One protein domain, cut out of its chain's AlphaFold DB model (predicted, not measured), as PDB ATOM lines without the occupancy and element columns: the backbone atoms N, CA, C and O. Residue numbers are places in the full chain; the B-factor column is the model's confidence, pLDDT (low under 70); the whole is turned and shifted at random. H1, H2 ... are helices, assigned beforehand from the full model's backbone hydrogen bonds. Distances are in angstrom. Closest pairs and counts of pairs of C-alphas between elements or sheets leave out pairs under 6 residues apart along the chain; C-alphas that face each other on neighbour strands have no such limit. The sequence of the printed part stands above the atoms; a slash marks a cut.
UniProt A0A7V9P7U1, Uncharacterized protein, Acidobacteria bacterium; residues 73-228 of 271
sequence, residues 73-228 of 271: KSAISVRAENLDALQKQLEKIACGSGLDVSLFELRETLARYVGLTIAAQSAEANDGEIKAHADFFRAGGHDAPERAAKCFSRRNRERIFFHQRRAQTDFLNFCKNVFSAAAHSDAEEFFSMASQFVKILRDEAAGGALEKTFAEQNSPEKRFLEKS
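This is residues 73 to 228 of the 271 residues of an uncharacterized protein of Acidobacteria bacterium (UniProt A0A7V9P7U1). Five helices, H1, H2, H4, H5 and H6, form an elongated up-and-down bundle, each running against the one before it in the chain. The long H4 runs on past the others at one end, where the short H3 packs on it, and at the opposite end residues 219 to 228, with H7, stick out free. The printed part has 156 residues with seven named helices, H1 to H7 in order, and no named strand; the class is all helix. The whole is loose, a rod with a radius of gyration of the C-alphas of 19.9 A and spans of 71 by 32 by 25 A.

H1, residues 73 to 96, and H2, residues 103 to 124, form a helical hairpin at a shallow tilt of 27 degrees; residues 87 to 95 of H1 alone touch H2, and the closest C-alphas, Glu 91 and Leu 103, are 7.0 A apart. H4, residues 145 to 181, touches H2 with its residues 157 to 174 alone, opposite ways at a tilt of 36 degrees, only just steep; the closest C-alphas, Tyr 113 and Ala 167, are 4.9 A apart. H3, residues 128 to 139, touches H4 at a steep tilt of 53 degrees, the closest C-alphas, Ala 134 and Ala 149, being 4.9 A apart. H5, residues 184 to 201, touches H1 at a shallow tilt of 18 degrees, opposite ways, with the C-alphas of Leu 90 and Phe 190 closest at 6.5 A. H4 and H5 form a helical hairpin, with the C-alphas of Phe 179 and Ala 187 closest at 5.2 A. H6, residues 204 to 218, forms another with H5 at 7 degrees, and touches H4 the same way at 18 degrees, with the C-alphas of Leu 172 and Leu 210 closest at 6.5 A. H7, residues 220 to 228, meets H6 only through their link. Every O i to N i+4 pair is within hydrogen-bond range in H2, H4, H5, H6 and H7; in H1 it is 19 of 20 and in H3 7 of 8.

H1 begins at C-alpha 73, (130.289, 235.341, 191.037), and is 35.0 A long from first to last C-alpha; H2 is 32.0 A. H4 begins at C-alpha 145, (154.017, 251.262, 179.810), and is 53.7 A long. H5 is 25.5 A and H6 21.1 A long. H7 ends at C-alpha 228, (127.175, 195.580, 153.662).

The C-alphas farthest apart, those of Gly 141 and Ser 228, are 71.9 A apart. The printed part has no cut and no long link. Mean pLDDT of the printed part is 84.5; residues 73 to 80, 97 to 99, 101, 125 to 128 and 222 to 228 are under 70.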
ATOM      1  N   LYS A  73     129.888 236.706 190.618       45.59
ATOM      2  CA  LYS A  73     130.289 235.341 191.037       45.59
ATOM      3  C   LYS A  73     129.165 234.356 191.402       45.59
ATOM      4  O   LYS A  73     129.502 233.219 191.733       45.59
ATOM      5  N   SER A  74     127.889 234.744 191.353       50.75
ATOM      6  CA  SER A  74     126.766 233.805 191.549       50.75
ATOM      7  C   SER A  74     126.526 232.958 190.296       50.75
ATOM      8  O   SER A  74     126.479 231.736 190.383       50.75
ATOM      9  N   ALA A  75     126.514 233.582 189.115       52.53
ATOM     10  CA  ALA A  75     126.348 232.877 187.843       52.53
ATOM     11  C   ALA A  75     127.518 231.921 187.540       52.53
ATOM     12  O   ALA A  75     127.306 230.818 187.049       52.53
ATOM     13  N   ILE A  76     128.755 232.310 187.880       55.94
ATOM     14  CA  ILE A  76     129.954 231.504 187.597       55.94
ATOM     15  C   ILE A  76     130.027 230.244 188.476       55.94
ATOM     16  O   ILE A  76     130.460 229.207 187.983       55.94
ATOM     17  N   SER A  77     129.590 230.276 189.745       56.09
ATOM     18  CA  SER A  77     129.601 229.048 190.563       56.09
ATOM     19  C   SER A  77     128.510 228.064 190.207       56.09
ATOM     20  O   SER A  77     128.788 226.873 190.202       56.09
ATOM     21  N   VAL A  78     127.316 228.552 189.866       60.31
ATOM     22  CA  VAL A  78     126.237 227.683 189.380       60.31
ATOM     23  C   VAL A  78     126.656 227.032 188.058       60.31
ATOM     24  O   VAL A  78     126.504 225.830 187.875       60.31
ATOM     25  N   ARG A  79     127.308 227.795 187.167       69.50
ATOM     26  CA  ARG A  79     127.895 227.266 185.924       69.50
ATOM     27  C   ARG A  79     128.956 226.195 186.200       69.50
ATOM     28  O   ARG A  79     128.975 225.182 185.516       69.50
ATOM     29  N   ALA A  80     129.809 226.395 187.204       69.62
ATOM     30  CA  ALA A  80     130.860 225.443 187.565       69.62
ATOM     31  C   ALA A  80     130.326 224.151 188.214       69.62
ATOM     32  O   ALA A  80     130.908 223.095 188.008       69.62
ATOM     33  N   GLU A  81     129.245 224.218 188.995       70.75
ATOM     34  CA  GLU A  81     128.579 223.030 189.562       70.75
ATOM     35  C   GLU A  81     127.896 222.197 188.481       70.75
ATOM     36  O   GLU A  81     128.077 220.983 188.437       70.75
ATOM     37  N   ASN A  82     127.207 222.858 187.551       77.44
ATOM     38  CA  ASN A  82     126.565 222.177 186.430       77.44
ATOM     39  C   ASN A  82     127.590 221.510 185.496       77.44
ATOM     40  O   ASN A  82     127.341 220.412 185.003       77.44
ATOM     41  N   LEU A  83     128.750 222.142 185.274       82.25
ATOM     42  CA  LEU A  83     129.823 221.568 184.456       82.25
ATOM     43  C   LEU A  83     130.470 220.339 185.109       82.25
ATOM     44  O   LEU A  83     130.742 219.375 184.402       82.25
ATOM     45  N   ASP A  84     130.674 220.342 186.429       81.56
ATOM     46  CA  ASP A  84     131.233 219.186 187.149       81.56
ATOM     47  C   ASP A  84     130.277 217.982 187.124       81.56
ATOM     48  O   ASP A  84     130.695 216.846 186.891       81.56
ATOM     49  N   ALA A  85     128.975 218.229 187.298       83.88
ATOM     50  CA  ALA A  85     127.956 217.187 187.199       83.88
ATOM     51  C   ALA A  85     127.903 216.572 185.790       83.88
ATOM     52  O   ALA A  85     127.925 215.348 185.656       83.88
ATOM     53  N   LEU A  86     127.897 217.405 184.742       85.38
ATOM     54  CA  LEU A  86     127.919 216.939 183.352       85.38
ATOM     55  C   LEU A  86     129.209 216.196 183.006       85.38
ATOM     56  O   LEU A  86     129.160 215.173 182.332       85.38
ATOM     57  N   GLN A  87     130.357 216.668 183.495       86.62
ATOM     58  CA  GLN A  87     131.633 215.992 183.287       86.62
ATOM     59  C   GLN A  87     131.615 214.574 183.872       86.62
ATOM     60  O   GLN A  87     131.998 213.628 183.189       86.62
ATOM     61  N   LYS A  88     131.101 214.396 185.093       87.44
ATOM     62  CA  LYS A  88     130.958 213.067 185.712       87.44
ATOM     63  C   LYS A  88     130.032 212.143 184.923       87.44
ATOM     64  O   LYS A  88     130.283 210.943 184.856       87.44
ATOM     65  N   GLN A  89     128.967 212.683 184.333       86.50
ATOM     66  CA  GLN A  89     128.062 211.894 183.497       86.50
ATOM     67  C   GLN A  89     128.720 211.488 182.169       86.50
ATOM     68  O   GLN A  89     128.656 210.316 181.802       86.50
ATOM     69  N   LEU A  90     129.438 212.406 181.512       85.75
ATOM     70  CA  LEU A  90     130.226 212.109 180.310       85.75
ATOM     71  C   LEU A  90     131.292 211.039 180.579       85.75
ATOM     72  O   LEU A  90     131.457 210.128 179.774       85.75
ATOM     73  N   GLU A  91     131.977 211.110 181.724       87.06
ATOM     74  CA  GLU A  91     132.942 210.090 182.156       87.06
ATOM     75  C   GLU A  91     132.288 208.716 182.337       87.06
ATOM     76  O   GLU A  91     132.851 207.705 181.920       87.06
ATOM     77  N   LYS A  92     131.087 208.665 182.922       86.50
ATOM     78  CA  LYS A  92     130.360 207.409 183.130       86.50
ATOM     79  C   LYS A  92     130.002 206.736 181.803       86.50
ATOM     80  O   LYS A  92     130.192 205.529 181.679       86.50
ATOM     81  N   ILE A  93     129.518 207.506 180.830       82.75
ATOM     82  CA  ILE A  93     129.161 206.984 179.504       82.75
ATOM     83  C   ILE A  93     130.420 206.564 178.740       82.75
ATOM     84  O   ILE A  93     130.454 205.474 178.179       82.75
ATOM     85  N   ALA A  94     131.482 207.375 178.779       79.75
ATOM     86  CA  ALA A  94     132.743 207.069 178.106       79.75
ATOM     87  C   ALA A  94     133.424 205.794 178.642       79.75
ATOM     88  O   ALA A  94     134.030 205.061 177.871       79.75
ATOM     89  N   CYS A  95     133.302 205.502 179.940       80.19
ATOM     90  CA  CYS A  95     133.769 204.233 180.511       80.19
ATOM     91  C   CYS A  95     132.877 203.038 180.158       80.19
ATOM     92  O   CYS A  95     133.357 201.907 180.131       80.19
ATOM     93  N   GLY A  96     131.577 203.267 179.957       74.12
ATOM     94  CA  GLY A  96     130.613 202.217 179.625       74.12
ATOM     95  C   GLY A  96     130.655 201.789 178.158       74.12
ATOM     96  O   GLY A  96     130.316 200.652 177.850       74.12
ATOM     97  N   SER A  97     131.118 202.666 177.265       66.88
ATOM     98  CA  SER A  97     131.067 202.483 175.811       66.88
ATOM     99  C   SER A  97     132.172 201.595 175.224       66.88
ATOM    100  O   SER A  97     132.316 201.528 174.006       66.88
ATOM    101  N   GLY A  98     132.966 200.911 176.057       65.12
ATOM    102  CA  GLY A  98     134.017 199.993 175.598       65.12
ATOM    103  C   GLY A  98     135.191 200.668 174.877       65.12
ATOM    104  O   GLY A  98     136.035 199.973 174.313       65.12
ATOM    105  N   LEU A  99     135.267 202.005 174.892       68.88
ATOM    106  CA  LEU A  99     136.428 202.735 174.398       68.88
ATOM    107  C   LEU A  99     137.634 202.487 175.306       68.88
ATOM    108  O   LEU A  99     137.575 202.737 176.509       68.88
ATOM    109  N   ASP A 100     138.763 202.121 174.702       70.94
ATOM    110  CA  ASP A 100     140.075 202.195 175.350       70.94
ATOM    111  C   ASP A 100     140.563 203.650 175.354       70.94
ATOM    112  O   ASP A 100     141.538 204.019 174.701       70.94
ATOM    113  N   VAL A 101     139.804 204.526 176.013       69.56
ATOM    114  CA  VAL A 101     140.228 205.904 176.240       69.56
ATOM    115  C   VAL A 101     140.522 206.096 177.707       69.56
ATOM    116  O   VAL A 101     139.701 205.840 178.588       69.56
ATOM    117  N   SER A 102     141.721 206.607 177.964       82.06
ATOM    118  CA  SER A 102     142.145 206.970 179.299       82.06
ATOM    119  C   SER A 102     141.198 208.021 179.881       82.06
ATOM    120  O   SER A 102     141.089 209.142 179.379       82.06
ATOM    121  N   LEU A 103     140.554 207.690 181.005       83.06
ATOM    122  CA  LEU A 103     139.773 208.640 181.810       83.06
ATOM    123  C   LEU A 103     140.548 209.930 182.111       83.06
ATOM    124  O   LEU A 103     139.960 211.004 182.248       83.06
ATOM    125  N   PHE A 104     141.872 209.823 182.230       84.38
ATOM    126  CA  PHE A 104     142.744 210.967 182.433       84.38
ATOM    127  C   PHE A 104     142.749 211.903 181.219       84.38
ATOM    128  O   PHE A 104     142.599 213.110 181.392       84.38
ATOM    129  N   GLU A 105     142.845 211.363 180.002       86.00
ATOM    130  CA  GLU A 105     142.821 212.154 178.766       86.00
ATOM    131  C   GLU A 105     141.471 212.842 178.559       86.00
ATOM    132  O   GLU A 105     141.428 214.012 178.172       86.00
ATOM    133  N   LEU A 106     140.368 212.161 178.887       86.38
ATOM    134  CA  LEU A 106     139.031 212.757 178.870       86.38
ATOM    135  C   LEU A 106     138.948 213.952 179.826       86.38
ATOM    136  O   LEU A 106     138.570 215.057 179.429       86.38
ATOM    137  N   ARG A 107     139.345 213.746 181.086       89.25
ATOM    138  CA  ARG A 107     139.356 214.798 182.110       89.25
ATOM    139  C   ARG A 107     140.216 215.978 181.706       89.25
ATOM    140  O   ARG A 107     139.791 217.120 181.860       89.25
ATOM    141  N   GLU A 108     141.409 215.709 181.193       90.50
ATOM    142  CA  GLU A 108     142.327 216.746 180.751       90.50
ATOM    143  C   GLU A 108     141.742 217.535 179.575       90.50
ATOM    144  O   GLU A 108     141.756 218.766 179.601       90.50
ATOM    145  N   THR A 109     141.171 216.848 178.584       92.06
ATOM    146  CA  THR A 109     140.557 217.473 177.405       92.06
ATOM    147  C   THR A 109     139.392 218.375 177.804       92.06
ATOM    148  O   THR A 109     139.353 219.542 177.405       92.06
ATOM    149  N   LEU A 110     138.484 217.889 178.658       90.81
ATOM    150  CA  LEU A 110     137.343 218.669 179.146       90.81
ATOM    151  C   LEU A 110     137.785 219.853 180.007       90.81
ATOM    152  O   LEU A 110     137.348 220.977 179.767       90.81
ATOM    153  N   ALA A 111     138.683 219.636 180.973       89.25
ATOM    154  CA  ALA A 111     139.172 220.699 181.847       89.25
ATOM    155  C   ALA A 111     139.888 221.800 181.052       89.25
ATOM    156  O   ALA A 111     139.670 222.992 181.291       89.25
ATOM    157  N   ARG A 112     140.709 221.411 180.068       91.62
ATOM    158  CA  ARG A 112     141.414 222.334 179.175       91.62
ATOM    159  C   ARG A 112     140.436 223.124 178.309       91.62
ATOM    160  O   ARG A 112     140.563 224.344 178.233       91.62
ATOM    161  N   TYR A 113     139.458 222.457 177.696       93.69
ATOM    162  CA  TYR A 113     138.434 223.106 176.878       93.69
ATOM    163  C   TYR A 113     137.606 224.104 177.696       93.69
ATOM    164  O   TYR A 113     137.529 225.276 177.327       93.69
ATOM    165  N   VAL A 114     137.083 223.701 178.858       90.62
ATOM    166  CA  VAL A 114     136.336 224.590 179.765       90.62
ATOM    167  C   VAL A 114     137.183 225.788 180.182       90.62
ATOM    168  O   VAL A 114     136.740 226.933 180.064       90.62
ATOM    169  N   GLY A 115     138.403 225.535 180.663       87.69
ATOM    170  CA  GLY A 115     139.293 226.576 181.162       87.69
ATOM    171  C   GLY A 115     139.620 227.615 180.094       87.69
ATOM    172  O   GLY A 115     139.526 228.815 180.353       87.69
ATOM    173  N   LEU A 116     139.943 227.170 178.878       91.50
ATOM    174  CA  LEU A 116     140.298 228.059 177.773       91.50
ATOM    175  C   LEU A 116     139.093 228.789 177.183       91.50
ATOM    176  O   LEU A 116     139.226 229.958 176.836       91.50
ATOM    177  N   THR A 117     137.918 228.163 177.122       90.94
ATOM    178  CA  THR A 117     136.692 228.832 176.663       90.94
ATOM    179  C   THR A 117     136.258 229.924 177.641       90.94
ATOM    180  O   THR A 117     135.929 231.034 177.222       90.94
ATOM    181  N   ILE A 118     136.345 229.676 178.952       88.50
ATOM    182  CA  ILE A 118     136.090 230.709 179.970       88.50
ATOM    183  C   ILE A 118     137.148 231.819 179.895       88.50
ATOM    184  O   ILE A 118     136.797 232.998 179.949       88.50
ATOM    185  N   ALA A 119     138.427 231.463 179.739       86.44
ATOM    186  CA  ALA A 119     139.507 232.437 179.605       86.44
ATOM    187  C   ALA A 119     139.316 233.327 178.367       86.44
ATOM    188  O   ALA A 119     139.426 234.548 178.474       86.44
ATOM    189  N   ALA A 120     138.955 232.742 177.221       88.62
ATOM    190  CA  ALA A 120     138.660 233.472 175.993       88.62
ATOM    191  C   ALA A 120     137.502 234.457 176.194       88.62
ATOM    192  O   ALA A 120     137.658 235.636 175.893       88.62
ATOM    193  N   GLN A 121     136.399 234.019 176.813       86.50
ATOM    194  CA  GLN A 121     135.261 234.890 177.145       86.50
ATOM    195  C   GLN A 121     135.655 236.052 178.063       86.50
ATOM    196  O   GLN A 121     135.175 237.171 177.894       86.50
ATOM    197  N   SER A 122     136.537 235.811 179.037       83.69
ATOM    198  CA  SER A 122     137.023 236.879 179.918       83.69
ATOM    199  C   SER A 122     137.986 237.847 179.224       83.69
ATOM    200  O   SER A 122     137.948 239.040 179.517       83.69
ATOM    201  N   ALA A 123     138.789 237.361 178.273       82.38
ATOM    202  CA  ALA A 123     139.748 238.171 177.524       82.38
ATOM    203  C   ALA A 123     139.069 239.174 176.575       82.38
ATOM    204  O   ALA A 123     139.677 240.176 176.204       82.38
ATOM    205  N   GLU A 124     137.814 238.940 176.184       74.75
ATOM    206  CA  GLU A 124     137.037 239.896 175.380       74.75
ATOM    207  C   GLU A 124     136.465 241.055 176.201       74.75
ATOM    208  O   GLU A 124     136.186 242.113 175.646       74.75
ATOM    209  N   ALA A 125     136.300 240.870 177.512       68.25
ATOM    210  CA  ALA A 125     135.546 241.782 178.370       68.25
ATOM    211  C   ALA A 125     136.411 242.759 179.193       68.25
ATOM    212  O   ALA A 125     135.855 243.569 179.938       68.25
ATOM    213  N   ASN A 126     137.745 242.673 179.125       64.50
ATOM    214  CA  ASN A 126     138.628 243.262 180.138       64.50
ATOM    215  C   ASN A 126     139.486 244.442 179.648       64.50
ATOM    216  O   ASN A 126     140.671 244.295 179.360       64.50
ATOM    217  N   ASP A 127     138.941 245.656 179.757       59.44
ATOM    218  CA  ASP A 127     139.751 246.887 179.808       59.44
ATOM    219  C   ASP A 127     140.545 247.007 181.130       59.44
ATOM    220  O   ASP A 127     141.592 247.655 181.192       59.44
ATOM    221  N   GLY A 128     140.085 246.346 182.201       63.12
ATOM    222  CA  GLY A 128     140.711 246.391 183.531       63.12
ATOM    223  C   GLY A 128     142.090 245.719 183.620       63.12
ATOM    224  O   GLY A 128     142.925 246.148 184.418       63.12
ATOM    225  N   GLU A 129     142.369 244.715 182.781       70.12
ATOM    226  CA  GLU A 129     143.676 244.036 182.732       70.12
ATOM    227  C   GLU A 129     144.779 244.933 182.162       70.12
ATOM    228  O   GLU A 129     145.936 244.832 182.571       70.12
ATOM    229  N   ILE A 130     144.429 245.869 181.275       76.75
ATOM    230  CA  ILE A 130     145.398 246.778 180.652       76.75
ATOM    231  C   ILE A 130     146.077 247.642 181.722       76.75
ATOM    232  O   ILE A 130     147.286 247.858 181.655       76.75
ATOM    233  N   LYS A 131     145.333 248.082 182.746       77.00
ATOM    234  CA  LYS A 131     145.885 248.883 183.848       77.00
ATOM    235  C   LYS A 131     146.865 248.077 184.707       77.00
ATOM    236  O   LYS A 131     147.966 248.551 184.967       77.00
ATOM    237  N   ALA A 132     146.506 246.845 185.071       80.50
ATOM    238  CA  ALA A 132     147.382 245.963 185.844       80.50
ATOM    239  C   ALA A 132     148.674 245.613 185.081       80.50
ATOM    240  O   ALA A 132     149.764 245.618 185.653       80.50
ATOM    241  N   HIS A 133     148.580 245.366 183.771       84.75
ATOM    242  CA  HIS A 133     149.755 245.152 182.926       84.75
ATOM    243  C   HIS A 133     150.606 246.418 182.778       84.75
ATOM    244  O   HIS A 133     151.830 246.328 182.774       84.75
ATOM    245  N   ALA A 134     149.989 247.600 182.692       85.19
ATOM    246  CA  ALA A 134     150.726 248.859 182.618       85.19
ATOM    247  C   ALA A 134     151.540 249.112 183.893       85.19
ATOM    248  O   ALA A 134     152.689 249.537 183.795       85.19
ATOM    249  N   ASP A 135     150.999 248.788 185.069       85.69
ATOM    250  CA  ASP A 135     151.732 248.901 186.335       85.69
ATOM    251  C   ASP A 135     152.953 247.964 186.379       85.69
ATOM    252  O   ASP A 135     154.012 248.366 186.861       85.69
ATOM    253  N   PHE A 136     152.860 246.766 185.788       89.69
ATOM    254  CA  PHE A 136     154.003 245.860 185.625       89.69
ATOM    255  C   PHE A 136     155.109 246.465 184.742       89.69
ATOM    256  O   PHE A 136     156.273 246.495 185.141       89.69
ATOM    257  N   PHE A 137     154.762 247.006 183.569       91.31
ATOM    258  CA  PHE A 137     155.742 247.655 182.687       91.31
ATOM    259  C   PHE A 137     156.311 248.946 183.286       91.31
ATOM    260  O   PHE A 137     157.488 249.247 183.086       91.31
ATOM    261  N   ARG A 138     155.508 249.683 184.063       92.19
ATOM    262  CA  ARG A 138     155.955 250.870 184.799       92.19
ATOM    263  C   ARG A 138     156.979 250.501 185.871       92.19
ATOM    264  O   ARG A 138     158.002 251.166 185.970       92.19
ATOM    265  N   ALA A 139     156.742 249.430 186.630       91.44
ATOM    266  CA  ALA A 139     157.701 248.930 187.616       91.44
ATOM    267  C   ALA A 139     159.026 248.474 186.975       91.44
ATOM    268  O   ALA A 139     160.077 248.590 187.595       91.44
ATOM    269  N   GLY A 140     158.981 248.002 185.725       92.44
ATOM    270  CA  GLY A 140     160.161 247.656 184.928       92.44
ATOM    271  C   GLY A 140     160.874 248.838 184.258       92.44
ATOM    272  O   GLY A 140     161.824 248.603 183.517       92.44
ATOM    273  N   GLY A 141     160.425 250.081 184.469       93.50
ATOM    274  CA  GLY A 141     161.053 251.276 183.893       93.50
ATOM    275  C   GLY A 141     160.818 251.469 182.390       93.50
ATOM    276  O   GLY A 141     161.603 252.143 181.736       93.50
ATOM    277  N   HIS A 142     159.769 250.871 181.821       94.44
ATOM    278  CA  HIS A 142     159.473 250.996 180.394       94.44
ATOM    279  C   HIS A 142     158.961 252.411 180.045       94.44
ATOM    280  O   HIS A 142     158.025 252.888 180.682       94.44
ATOM    281  N   ASP A 143     159.480 253.032 178.977       94.62
ATOM    282  CA  ASP A 143     159.176 254.432 178.599       94.62
ATOM    283  C   ASP A 143     157.694 254.687 178.267       94.62
ATOM    284  O   ASP A 143     157.139 255.748 178.544       94.62
ATOM    285  N   ALA A 144     157.031 253.697 177.662       94.88
ATOM    286  CA  ALA A 144     155.610 253.752 177.300       94.88
ATOM    287  C   ALA A 144     154.813 252.541 177.842       94.88
ATOM    288  O   ALA A 144     154.418 251.663 177.063       94.88
ATOM    289  N   PRO A 145     154.552 252.463 179.161       91.50
ATOM    290  CA  PRO A 145     154.017 251.262 179.810       91.50
ATOM    291  C   PRO A 145     152.594 250.911 179.353       91.50
ATOM    292  O   PRO A 145     152.241 249.741 179.241       91.50
ATOM    293  N   GLU A 146     151.783 251.912 179.010       91.50
ATOM    294  CA  GLU A 146     150.411 251.716 178.526       91.50
ATOM    295  C   GLU A 146     150.364 251.090 177.127       91.50
ATOM    296  O   GLU A 146     149.531 250.226 176.848       91.50
ATOM    297  N   ARG A 147     151.279 251.498 176.235       92.00
ATOM    298  CA  ARG A 147     151.397 250.903 174.894       92.00
ATOM    299  C   ARG A 147     151.902 249.467 174.998       92.00
ATOM    300  O   ARG A 147     151.322 248.583 174.373       92.00
ATOM    301  N   ALA A 148     152.912 249.231 175.839       91.81
ATOM    302  CA  ALA A 148     153.423 247.892 176.117       91.81
ATOM    303  C   ALA A 148     152.326 246.969 176.675       91.81
ATOM    304  O   ALA A 148     152.138 245.865 176.167       91.81
ATOM    305  N   ALA A 149     151.529 247.454 177.630       91.38
ATOM    306  CA  ALA A 149     150.396 246.726 178.196       91.38
ATOM    307  C   ALA A 149     149.334 246.362 177.151       91.38
ATOM    308  O   ALA A 149     148.882 245.218 177.112       91.38
ATOM    309  N   LYS A 150     148.973 247.296 176.261       90.12
ATOM    310  CA  LYS A 150     148.037 247.029 175.156       90.12
ATOM    311  C   LYS A 150     148.583 245.977 174.190       90.12
ATOM    312  O   LYS A 150     147.868 245.042 173.838       90.12
ATOM    313  N   CYS A 151     149.848 246.093 173.782       91.75
ATOM    314  CA  CYS A 151     150.491 245.110 172.907       91.75
ATOM    315  C   CYS A 151     150.568 243.725 173.561       91.75
ATOM    316  O   CYS A 151     150.279 242.720 172.908       91.75
ATOM    317  N   PHE A 152     150.915 243.674 174.847       90.69
ATOM    318  CA  PHE A 152     150.962 242.446 175.630       90.69
ATOM    319  C   PHE A 152     149.580 241.797 175.744       90.69
ATOM    320  O   PHE A 152     149.440 240.618 175.432       90.69
ATOM    321  N   SER A 153     148.555 242.572 176.109       89.00
ATOM    322  CA  SER A 153     147.172 242.100 176.210       89.00
ATOM    323  C   SER A 153     146.666 241.557 174.871       89.00
ATOM    324  O   SER A 153     146.154 240.440 174.826       89.00
ATOM    325  N   ARG A 154     146.920 242.260 173.755       89.88
ATOM    326  CA  ARG A 154     146.578 241.777 172.405       89.88
ATOM    327  C   ARG A 154     147.237 240.433 172.094       89.88
ATOM    328  O   ARG A 154     146.550 239.493 171.706       89.88
ATOM    329  N   ARG A 155     148.552 240.320 172.309       91.69
ATOM    330  CA  ARG A 155     149.300 239.075 172.068       91.69
ATOM    331  C   ARG A 155     148.804 237.932 172.956       91.69
ATOM    332  O   ARG A 155     148.712 236.793 172.508       91.69
ATOM    333  N   ASN A 156     148.498 238.221 174.219       90.12
ATOM    334  CA  ASN A 156     147.981 237.223 175.146       90.12
ATOM    335  C   ASN A 156     146.581 236.753 174.730       90.12
ATOM    336  O   ASN A 156     146.321 235.553 174.708       90.12
ATOM    337  N   ARG A 157     145.715 237.683 174.311       90.50
ATOM    338  CA  ARG A 157     144.394 237.385 173.755       90.50
ATOM    339  C   ARG A 157     144.509 236.443 172.557       90.50
ATOM    340  O   ARG A 157     143.901 235.379 172.572       90.50
ATOM    341  N   GLU A 158     145.334 236.779 171.567       92.38
ATOM    342  CA  GLU A 158     145.585 235.923 170.394       92.38
ATOM    343  C   GLU A 158     146.032 234.509 170.795       92.38
ATOM    344  O   GLU A 158     145.522 233.518 170.272       92.38
ATOM    345  N   ARG A 159     146.935 234.404 171.777       93.25
ATOM    346  CA  ARG A 159     147.407 233.116 172.295       93.25
ATOM    347  C   ARG A 159     146.291 232.315 172.972       93.25
ATOM    348  O   ARG A 159     146.200 231.109 172.746       93.25
ATOM    349  N   ILE A 160     145.442 232.961 173.770       91.88
ATOM    350  CA  ILE A 160     144.286 232.316 174.408       91.88
ATOM    351  C   ILE A 160     143.332 231.771 173.341       91.88
ATOM    352  O   ILE A 160     142.966 230.601 173.417       91.88
ATOM    353  N   PHE A 161     142.992 232.559 172.316       93.31
ATOM    354  CA  PHE A 161     142.127 232.106 171.218       93.31
ATOM    355  C   PHE A 161     142.725 230.940 170.435       93.31
ATOM    356  O   PHE A 161     142.019 229.986 170.115       93.31
ATOM    357  N   PHE A 162     144.027 230.984 170.153       95.69
ATOM    358  CA  PHE A 162     144.715 229.878 169.493       95.69
ATOM    359  C   PHE A 162     144.584 228.575 170.294       95.69
ATOM    360  O   PHE A 162     144.207 227.537 169.746       95.69
ATOM    361  N   HIS A 163     144.849 228.623 171.601       94.25
ATOM    362  CA  HIS A 163     144.724 227.447 172.456       94.25
ATOM    363  C   HIS A 163     143.267 227.005 172.634       94.25
ATOM    364  O   HIS A 163     143.013 225.802 172.649       94.25
ATOM    365  N   GLN A 164     142.316 227.939 172.726       95.38
ATOM    366  CA  GLN A 164     140.889 227.632 172.824       95.38
ATOM    367  C   GLN A 164     140.400 226.859 171.593       95.38
ATOM    368  O   GLN A 164     139.784 225.811 171.759       95.38
ATOM    369  N   ARG A 165     140.767 227.283 170.376       95.62
ATOM    370  CA  ARG A 165     140.445 226.548 169.138       95.62
ATOM    371  C   ARG A 165     141.052 225.149 169.104       95.62
ATOM    372  O   ARG A 165     140.403 224.200 168.667       95.62
ATOM    373  N   ARG A 166     142.292 225.002 169.579       96.38
ATOM    374  CA  ARG A 166     142.931 223.685 169.683       96.38
ATOM    375  C   ARG A 166     142.179 222.781 170.658       96.38
ATOM    376  O   ARG A 166     141.852 221.663 170.297       96.38
ATOM    377  N   ALA A 167     141.841 223.281 171.844       94.75
ATOM    378  CA  ALA A 167     141.094 222.508 172.833       94.75
ATOM    379  C   ALA A 167     139.670 222.159 172.364       94.75
ATOM    380  O   ALA A 167     139.190 221.066 172.640       94.75
ATOM    381  N   GLN A 168     139.022 223.054 171.615       95.12
ATOM    382  CA  GLN A 168     137.748 222.783 170.949       95.12
ATOM    383  C   GLN A 168     137.884 221.638 169.933       95.12
ATOM    384  O   GLN A 168     137.053 220.736 169.901       95.12
ATOM    385  N   THR A 169     138.958 221.637 169.139       96.06
ATOM    386  CA  THR A 169     139.250 220.562 168.176       96.06
ATOM    387  C   THR A 169     139.515 219.234 168.887       96.06
ATOM    388  O   THR A 169     138.963 218.212 168.490       96.06
ATOM    389  N   ASP A 170     140.310 219.246 169.961       95.00
ATOM    390  CA  ASP A 170     140.596 218.060 170.778       95.00
ATOM    391  C   ASP A 170     139.295 217.471 171.362       95.00
ATOM    392  O   ASP A 170     139.060 216.268 171.269       95.00
ATOM    393  N   PHE A 171     138.405 218.324 171.885       94.88
ATOM    394  CA  PHE A 171     137.088 217.924 172.385       94.88
ATOM    395  C   PHE A 171     136.205 217.307 171.292       94.88
ATOM    396  O   PHE A 171     135.644 216.233 171.491       94.88
ATOM    397  N   LEU A 172     136.107 217.937 170.118       94.94
ATOM    398  CA  LEU A 172     135.303 217.413 169.008       94.94
ATOM    399  C   LEU A 172     135.840 216.076 168.486       94.94
ATOM    400  O   LEU A 172     135.058 215.172 168.192       94.94
ATOM    401  N   ASN A 173     137.165 215.921 168.413       92.94
ATOM    402  CA  ASN A 173     137.799 214.653 168.057       92.94
ATOM    403  C   ASN A 173     137.481 213.564 169.084       92.94
ATOM    404  O   ASN A 173     137.161 212.440 168.702       92.94
ATOM    405  N   PHE A 174     137.502 213.904 170.375       90.69
ATOM    406  CA  PHE A 174     137.073 212.989 171.425       90.69
ATOM    407  C   PHE A 174     135.614 212.558 171.225       90.69
ATOM    408  O   PHE A 174     135.332 211.362 171.185       90.69
ATOM    409  N   CYS A 175     134.689 213.504 171.017       91.19
ATOM    410  CA  CYS A 175     133.283 213.183 170.756       91.19
ATOM    411  C   CYS A 175     133.123 212.278 169.529       91.19
ATOM    412  O   CYS A 175     132.378 211.304 169.580       91.19
ATOM    413  N   LYS A 176     133.857 212.554 168.446       91.00
ATOM    414  CA  LYS A 176     133.841 211.738 167.228       91.00
ATOM    415  C   LYS A 176     134.244 210.289 167.497       91.00
ATOM    416  O   LYS A 176     133.586 209.393 166.975       91.00
ATOM    417  N   ASN A 177     135.287 210.078 168.301       88.19
ATOM    418  CA  ASN A 177     135.750 208.744 168.679       88.19
ATOM    419  C   ASN A 177     134.699 208.011 169.519       88.19
ATOM    420  O   ASN A 177     134.434 206.833 169.281       88.19
ATOM    421  N   VAL A 178     134.052 208.719 170.453       86.69
ATOM    422  CA  VAL A 178     132.954 208.152 171.246       86.69
ATOM    423  C   VAL A 178     131.786 207.753 170.349       86.69
ATOM    424  O   VAL A 178     131.310 206.628 170.444       86.69
ATOM    425  N   PHE A 179     131.371 208.617 169.421       88.50
ATOM    426  CA  PHE A 179     130.273 208.319 168.496       88.50
ATOM    427  C   PHE A 179     130.552 207.135 167.569       88.50
ATOM    428  O   PHE A 179     129.605 206.481 167.148       88.50
ATOM    429  N   SER A 180     131.817 206.867 167.231       85.50
ATOM    430  CA  SER A 180     132.174 205.717 166.390       85.50
ATOM    431  C   SER A 180     132.253 204.388 167.136       85.50
ATOM    432  O   SER A 180     132.121 203.353 166.499       85.50
ATOM    433  N   ALA A 181     132.513 204.397 168.446       83.25
ATOM    434  CA  ALA A 181     132.728 203.166 169.214       83.25
ATOM    435  C   ALA A 181     131.573 202.821 170.168       83.25
ATOM    436  O   ALA A 181     131.410 201.658 170.526       83.25
ATOM    437  N   ALA A 182     130.752 203.796 170.559       81.56
ATOM    438  CA  ALA A 182     129.613 203.567 171.437       81.56
ATOM    439  C   ALA A 182     128.425 202.925 170.700       81.56
ATOM    440  O   ALA A 182     128.185 203.180 169.517       81.56
ATOM    441  N   ALA A 183     127.618 202.148 171.428       79.56
ATOM    442  CA  ALA A 183     126.317 201.709 170.936       79.56
ATOM    443  C   ALA A 183     125.423 202.922 170.621       79.56
ATOM    444  O   ALA A 183     125.562 203.987 171.221       79.56
ATOM    445  N   HIS A 184     124.462 202.763 169.704       79.81
ATOM    446  CA  HIS A 184     123.662 203.893 169.213       79.81
ATOM    447  C   HIS A 184     122.943 204.672 170.334       79.81
ATOM    448  O   HIS A 184     122.937 205.902 170.297       79.81
ATOM    449  N   SER A 185     122.407 203.966 171.338       82.00
ATOM    450  CA  SER A 185     121.761 204.567 172.517       82.00
ATOM    451  C   SER A 185     122.734 205.422 173.336       82.00
ATOM    452  O   SER A 185     122.419 206.552 173.702       82.00
ATOM    453  N   ASP A 186     123.941 204.911 173.577       85.44
ATOM    454  CA  ASP A 186     124.963 205.602 174.368       85.44
ATOM    455  C   ASP A 186     125.524 206.815 173.612       85.44
ATOM    456  O   ASP A 186     125.821 207.848 174.209       85.44
ATOM    457  N   ALA A 187     125.632 206.720 172.283       86.75
ATOM    458  CA  ALA A 187     126.054 207.825 171.429       86.75
ATOM    459  C   ALA A 187     125.046 208.989 171.443       86.75
ATOM    460  O   ALA A 187     125.458 210.150 171.468       86.75
ATOM    461  N   GLU A 188     123.740 208.699 171.446       89.31
ATOM    462  CA  GLU A 188     122.678 209.708 171.576       89.31
ATOM    463  C   GLU A 188     122.692 210.386 172.949       89.31
ATOM    464  O   GLU A 188     122.633 211.618 173.037       89.31
ATOM    465  N   GLU A 189     122.822 209.602 174.022       89.94
ATOM    466  CA  GLU A 189     122.916 210.136 175.381       89.94
ATOM    467  C   GLU A 189     124.167 211.015 175.540       89.94
ATOM    468  O   GLU A 189     124.081 212.156 176.009       89.94
ATOM    469  N   PHE A 190     125.316 210.539 175.051       89.94
ATOM    470  CA  PHE A 190     126.562 211.298 175.050       89.94
ATOM    471  C   PHE A 190     126.437 212.598 174.248       89.94
ATOM    472  O   PHE A 190     126.881 213.652 174.707       89.94
ATOM    473  N   PHE A 191     125.804 212.560 173.072       93.12
ATOM    474  CA  PHE A 191     125.566 213.748 172.253       93.12
ATOM    475  C   PHE A 191     124.693 214.779 172.976       93.12
ATOM    476  O   PHE A 191     125.024 215.968 172.975       93.12
ATOM    477  N   SER A 192     123.616 214.341 173.635       93.00
ATOM    478  CA  SER A 192     122.752 215.218 174.431       93.00
ATOM    479  C   SER A 192     123.543 215.926 175.533       93.00
ATOM    480  O   SER A 192     123.462 217.149 175.677       93.00
ATOM    481  N   MET A 193     124.383 215.190 176.264       91.12
ATOM    482  CA  MET A 193     125.220 215.755 177.326       91.12
ATOM    483  C   MET A 193     126.305 216.690 176.789       91.12
ATOM    484  O   MET A 193     126.479 217.790 177.313       91.12
ATOM    485  N   ALA A 194     127.004 216.301 175.722       92.25
ATOM    486  CA  ALA A 194     128.014 217.131 175.073       92.25
ATOM    487  C   ALA A 194     127.406 218.436 174.529       92.25
ATOM    488  O   ALA A 194     127.982 219.510 174.699       92.25
ATOM    489  N   SER A 195     126.194 218.377 173.973       93.94
ATOM    490  CA  SER A 195     125.452 219.553 173.506       93.94
ATOM    491  C   SER A 195     125.058 220.474 174.661       93.94
ATOM    492  O   SER A 195     125.240 221.691 174.583       93.94
ATOM    493  N   GLN A 196     124.584 219.915 175.780       91.56
ATOM    494  CA  GLN A 196     124.319 220.688 176.999       91.56
ATOM    495  C   GLN A 196     125.592 221.346 177.543       91.56
ATOM    496  O   GLN A 196     125.562 222.513 177.934       91.56
ATOM    497  N   PHE A 197     126.717 220.633 177.520       89.88
ATOM    498  CA  PHE A 197     128.017 221.131 177.959       89.88
ATOM    499  C   PHE A 197     128.463 222.346 177.137       89.88
ATOM    500  O   PHE A 197     128.795 223.399 177.688       89.88
ATOM    501  N   VAL A 198     128.386 222.241 175.810       92.81
ATOM    502  CA  VAL A 198     128.710 223.324 174.875       92.81
ATOM    503  C   VAL A 198     127.762 224.517 175.032       92.81
ATOM    504  O   VAL A 198     128.211 225.664 175.093       92.81
ATOM    505  N   LYS A 199     126.459 224.263 175.200       91.81
ATOM    506  CA  LYS A 199     125.451 225.302 175.447       91.81
ATOM    507  C   LYS A 199     125.712 226.054 176.748       91.81
ATOM    508  O   LYS A 199     125.642 227.283 176.784       91.81
ATOM    509  N   ILE A 200     126.071 225.340 177.817       89.69
ATOM    510  CA  ILE A 200     126.478 225.963 179.081       89.69
ATOM    511  C   ILE A 200     127.714 226.816 178.864       89.69
ATOM    512  O   ILE A 200     127.778 227.910 179.422       89.69
ATOM    513  N   LEU A 201     128.668 226.373 178.046       89.69
ATOM    514  CA  LEU A 201     129.851 227.143 177.677       89.69
ATOM    515  C   LEU A 201     129.566 228.293 176.703       89.69
ATOM    516  O   LEU A 201     130.403 229.184 176.635       89.69
ATOM    517  N   ARG A 202     128.379 228.387 176.090       91.06
ATOM    518  CA  ARG A 202     128.031 229.405 175.078       91.06
ATOM    519  C   ARG A 202     129.017 229.415 173.902       91.06
ATOM    520  O   ARG A 202     129.413 230.480 173.436       91.06
ATOM    521  N   ASP A 203     129.462 228.234 173.485       92.38
ATOM    522  CA  ASP A 203     130.342 228.067 172.327       92.38
ATOM    523  C   ASP A 203     129.524 227.564 171.128       92.38
ATOM    524  O   ASP A 203     129.448 226.370 170.851       92.38
ATOM    525  N   GLU A 204     128.870 228.493 170.429       92.75
ATOM    526  CA  GLU A 204     128.006 228.182 169.278       92.75
ATOM    527  C   GLU A 204     128.774 227.486 168.141       92.75
ATOM    528  O   GLU A 204     128.233 226.626 167.445       92.75
ATOM    529  N   ALA A 205     130.060 227.815 167.971       92.12
ATOM    530  CA  ALA A 205     130.904 227.206 166.948       92.12
ATOM    531  C   ALA A 205     131.158 225.721 167.246       92.12
ATOM    532  O   ALA A 205     131.033 224.884 166.348       92.12
ATOM    533  N   ALA A 206     131.456 225.382 168.505       93.62
ATOM    534  CA  ALA A 206     131.549 223.989 168.933       93.62
ATOM    535  C   ALA A 206     130.201 223.276 168.791       93.62
ATOM    536  O   ALA A 206     130.180 222.106 168.420       93.62
ATOM    537  N   GLY A 207     129.091 223.971 169.061       93.81
ATOM    538  CA  GLY A 207     127.740 223.409 169.006       93.81
ATOM    539  C   GLY A 207     127.389 222.941 167.599       93.81
ATOM    540  O   GLY A 207     127.109 221.763 167.392       93.81
ATOM    541  N   GLY A 208     127.532 223.830 166.612       94.31
ATOM    542  CA  GLY A 208     127.290 223.481 165.211       94.31
ATOM    543  C   GLY A 208     128.249 222.408 164.681       94.31
ATOM    544  O   GLY A 208     127.850 221.537 163.908       94.31
ATOM    545  N   ALA A 209     129.514 222.417 165.115       95.00
ATOM    546  CA  ALA A 209     130.476 221.384 164.731       95.00
ATOM    547  C   ALA A 209     130.141 220.012 165.341       95.00
ATOM    548  O   ALA A 209     130.299 218.985 164.674       95.00
ATOM    549  N   LEU A 210     129.654 219.986 166.582       95.56
ATOM    550  CA  LEU A 210     129.223 218.772 167.267       95.56
ATOM    551  C   LEU A 210     127.988 218.166 166.591       95.56
ATOM    552  O   LEU A 210     127.993 216.973 166.295       95.56
ATOM    553  N   GLU A 211     126.976 218.984 166.286       95.19
ATOM    554  CA  GLU A 211     125.773 218.571 165.545       95.19
ATOM    555  C   GLU A 211     126.128 217.962 164.189       95.19
ATOM    556  O   GLU A 211     125.680 216.863 163.858       95.19
ATOM    557  N   LYS A 212     127.003 218.632 163.433       94.62
ATOM    558  CA  LYS A 212     127.492 218.127 162.148       94.62
ATOM    559  C   LYS A 212     128.214 216.788 162.301       94.62
ATOM    560  O   LYS A 212     127.932 215.854 161.557       94.62
ATOM    561  N   THR A 213     129.108 216.675 163.283       92.81
ATOM    562  CA  THR A 213     129.869 215.440 163.539       92.81
ATOM    563  C   THR A 213     128.942 214.281 163.907       92.81
ATOM    564  O   THR A 213     129.124 213.163 163.426       92.81
ATOM    565  N   PHE A 214     127.924 214.539 164.727       92.50
ATOM    566  CA  PHE A 214     126.940 213.537 165.120       92.50
ATOM    567  C   PHE A 214     126.061 213.095 163.940       92.50
ATOM    568  O   PHE A 214     125.865 211.895 163.735       92.50
ATOM    569  N   ALA A 215     125.585 214.037 163.123       90.88
ATOM    570  CA  ALA A 215     124.816 213.742 161.915       90.88
ATOM    571  C   ALA A 215     125.629 212.925 160.893       90.88
ATOM    572  O   ALA A 215     125.126 211.957 160.327       90.88
ATOM    573  N   GLU A 216     126.909 213.258 160.699       89.31
ATOM    574  CA  GLU A 216     127.807 212.533 159.793       89.31
ATOM    575  C   GLU A 216     128.089 211.093 160.237       89.31
ATOM    576  O   GLU A 216     128.343 210.240 159.384       89.31
ATOM    577  N   GLN A 217     128.100 210.803 161.541       85.00
ATOM    578  CA  GLN A 217     128.296 209.438 162.049       85.00
ATOM    579  C   GLN A 217     127.002 208.621 162.049       85.00
ATOM    580  O   GLN A 217     127.043 207.416 161.826       85.00
ATOM    581  N   ASN A 218     125.847 209.269 162.213       81.44
ATOM    582  CA  ASN A 218     124.546 208.599 162.216       81.44
ATOM    583  C   ASN A 218     123.849 208.557 160.850       81.44
ATOM    584  O   ASN A 218     122.724 208.065 160.762       81.44
ATOM    585  N   SER A 219     124.499 209.033 159.784       82.12
ATOM    586  CA  SER A 219     123.939 208.968 158.434       82.12
ATOM    587  C   SER A 219     123.644 207.512 158.028       82.12
ATOM    588  O   SER A 219     124.512 206.641 158.183       82.12
ATOM    589  N   PRO A 220     122.447 207.221 157.477       70.06
ATOM    590  CA  PRO A 220     122.056 205.869 157.077       70.06
ATOM    591  C   PRO A 220     123.020 205.257 156.056       70.06
ATOM    592  O   PRO A 220     123.227 204.049 156.069       70.06
ATOM    593  N   GLU A 221     123.666 206.074 155.224       72.50
ATOM    594  CA  GLU A 221     124.620 205.629 154.205       72.50
ATOM    595  C   GLU A 221     125.850 204.927 154.806       72.50
ATOM    596  O   GLU A 221     126.234 203.851 154.347       72.50
ATOM    597  N   LYS A 222     126.417 205.459 155.899       66.62
ATOM    598  CA  LYS A 222     127.522 204.797 156.613       66.62
ATOM    599  C   LYS A 222     127.083 203.492 157.265       66.62
ATOM    600  O   LYS A 222     127.788 202.496 157.152       66.62
ATOM    601  N   ARG A 223     125.893 203.471 157.876       62.97
ATOM    602  CA  ARG A 223     125.330 202.252 158.482       62.97
ATOM    603  C   ARG A 223     125.068 201.159 157.449       62.97
ATOM    604  O   ARG A 223     125.240 199.980 157.749       62.97
ATOM    605  N   PHE A 224     124.640 201.539 156.245       61.50
ATOM    606  CA  PHE A 224     124.451 200.610 155.133       61.50
ATOM    607  C   PHE A 224     125.781 200.044 154.638       61.50
ATOM    608  O   PHE A 224     125.871 198.837 154.433       61.50
ATOM    609  N   LEU A 225     126.813 200.879 154.491       64.75
ATOM    610  CA  LEU A 225     128.144 200.432 154.072       64.75
ATOM    611  C   LEU A 225     128.784 199.482 155.087       64.75
ATOM    612  O   LEU A 225     129.333 198.461 154.687       64.75
ATOM    613  N   GLU A 226     128.666 199.773 156.381       63.91
ATOM    614  CA  GLU A 226     129.228 198.942 157.449       63.91
ATOM    615  C   GLU A 226     128.537 197.570 157.512       63.91
ATOM    616  O   GLU A 226     129.204 196.539 157.448       63.91
ATOM    617  N   LYS A 227     127.195 197.541 157.468       61.91
ATOM    618  CA  LYS A 227     126.426 196.287 157.367       61.91
ATOM    619  C   LYS A 227     126.674 195.526 156.066       61.91
ATOM    620  O   LYS A 227     126.639 194.298 156.063       61.91
ATOM    621  N   SER A 228     126.879 196.223 154.947       65.56
ATOM    622  CA  SER A 228     127.175 195.580 153.662       65.56
ATOM    623  C   SER A 228     128.559 194.937 153.673       65.56
ATOM    624  O   SER A 228     128.694 193.811 153.206       65.56
TER     625      SER A 228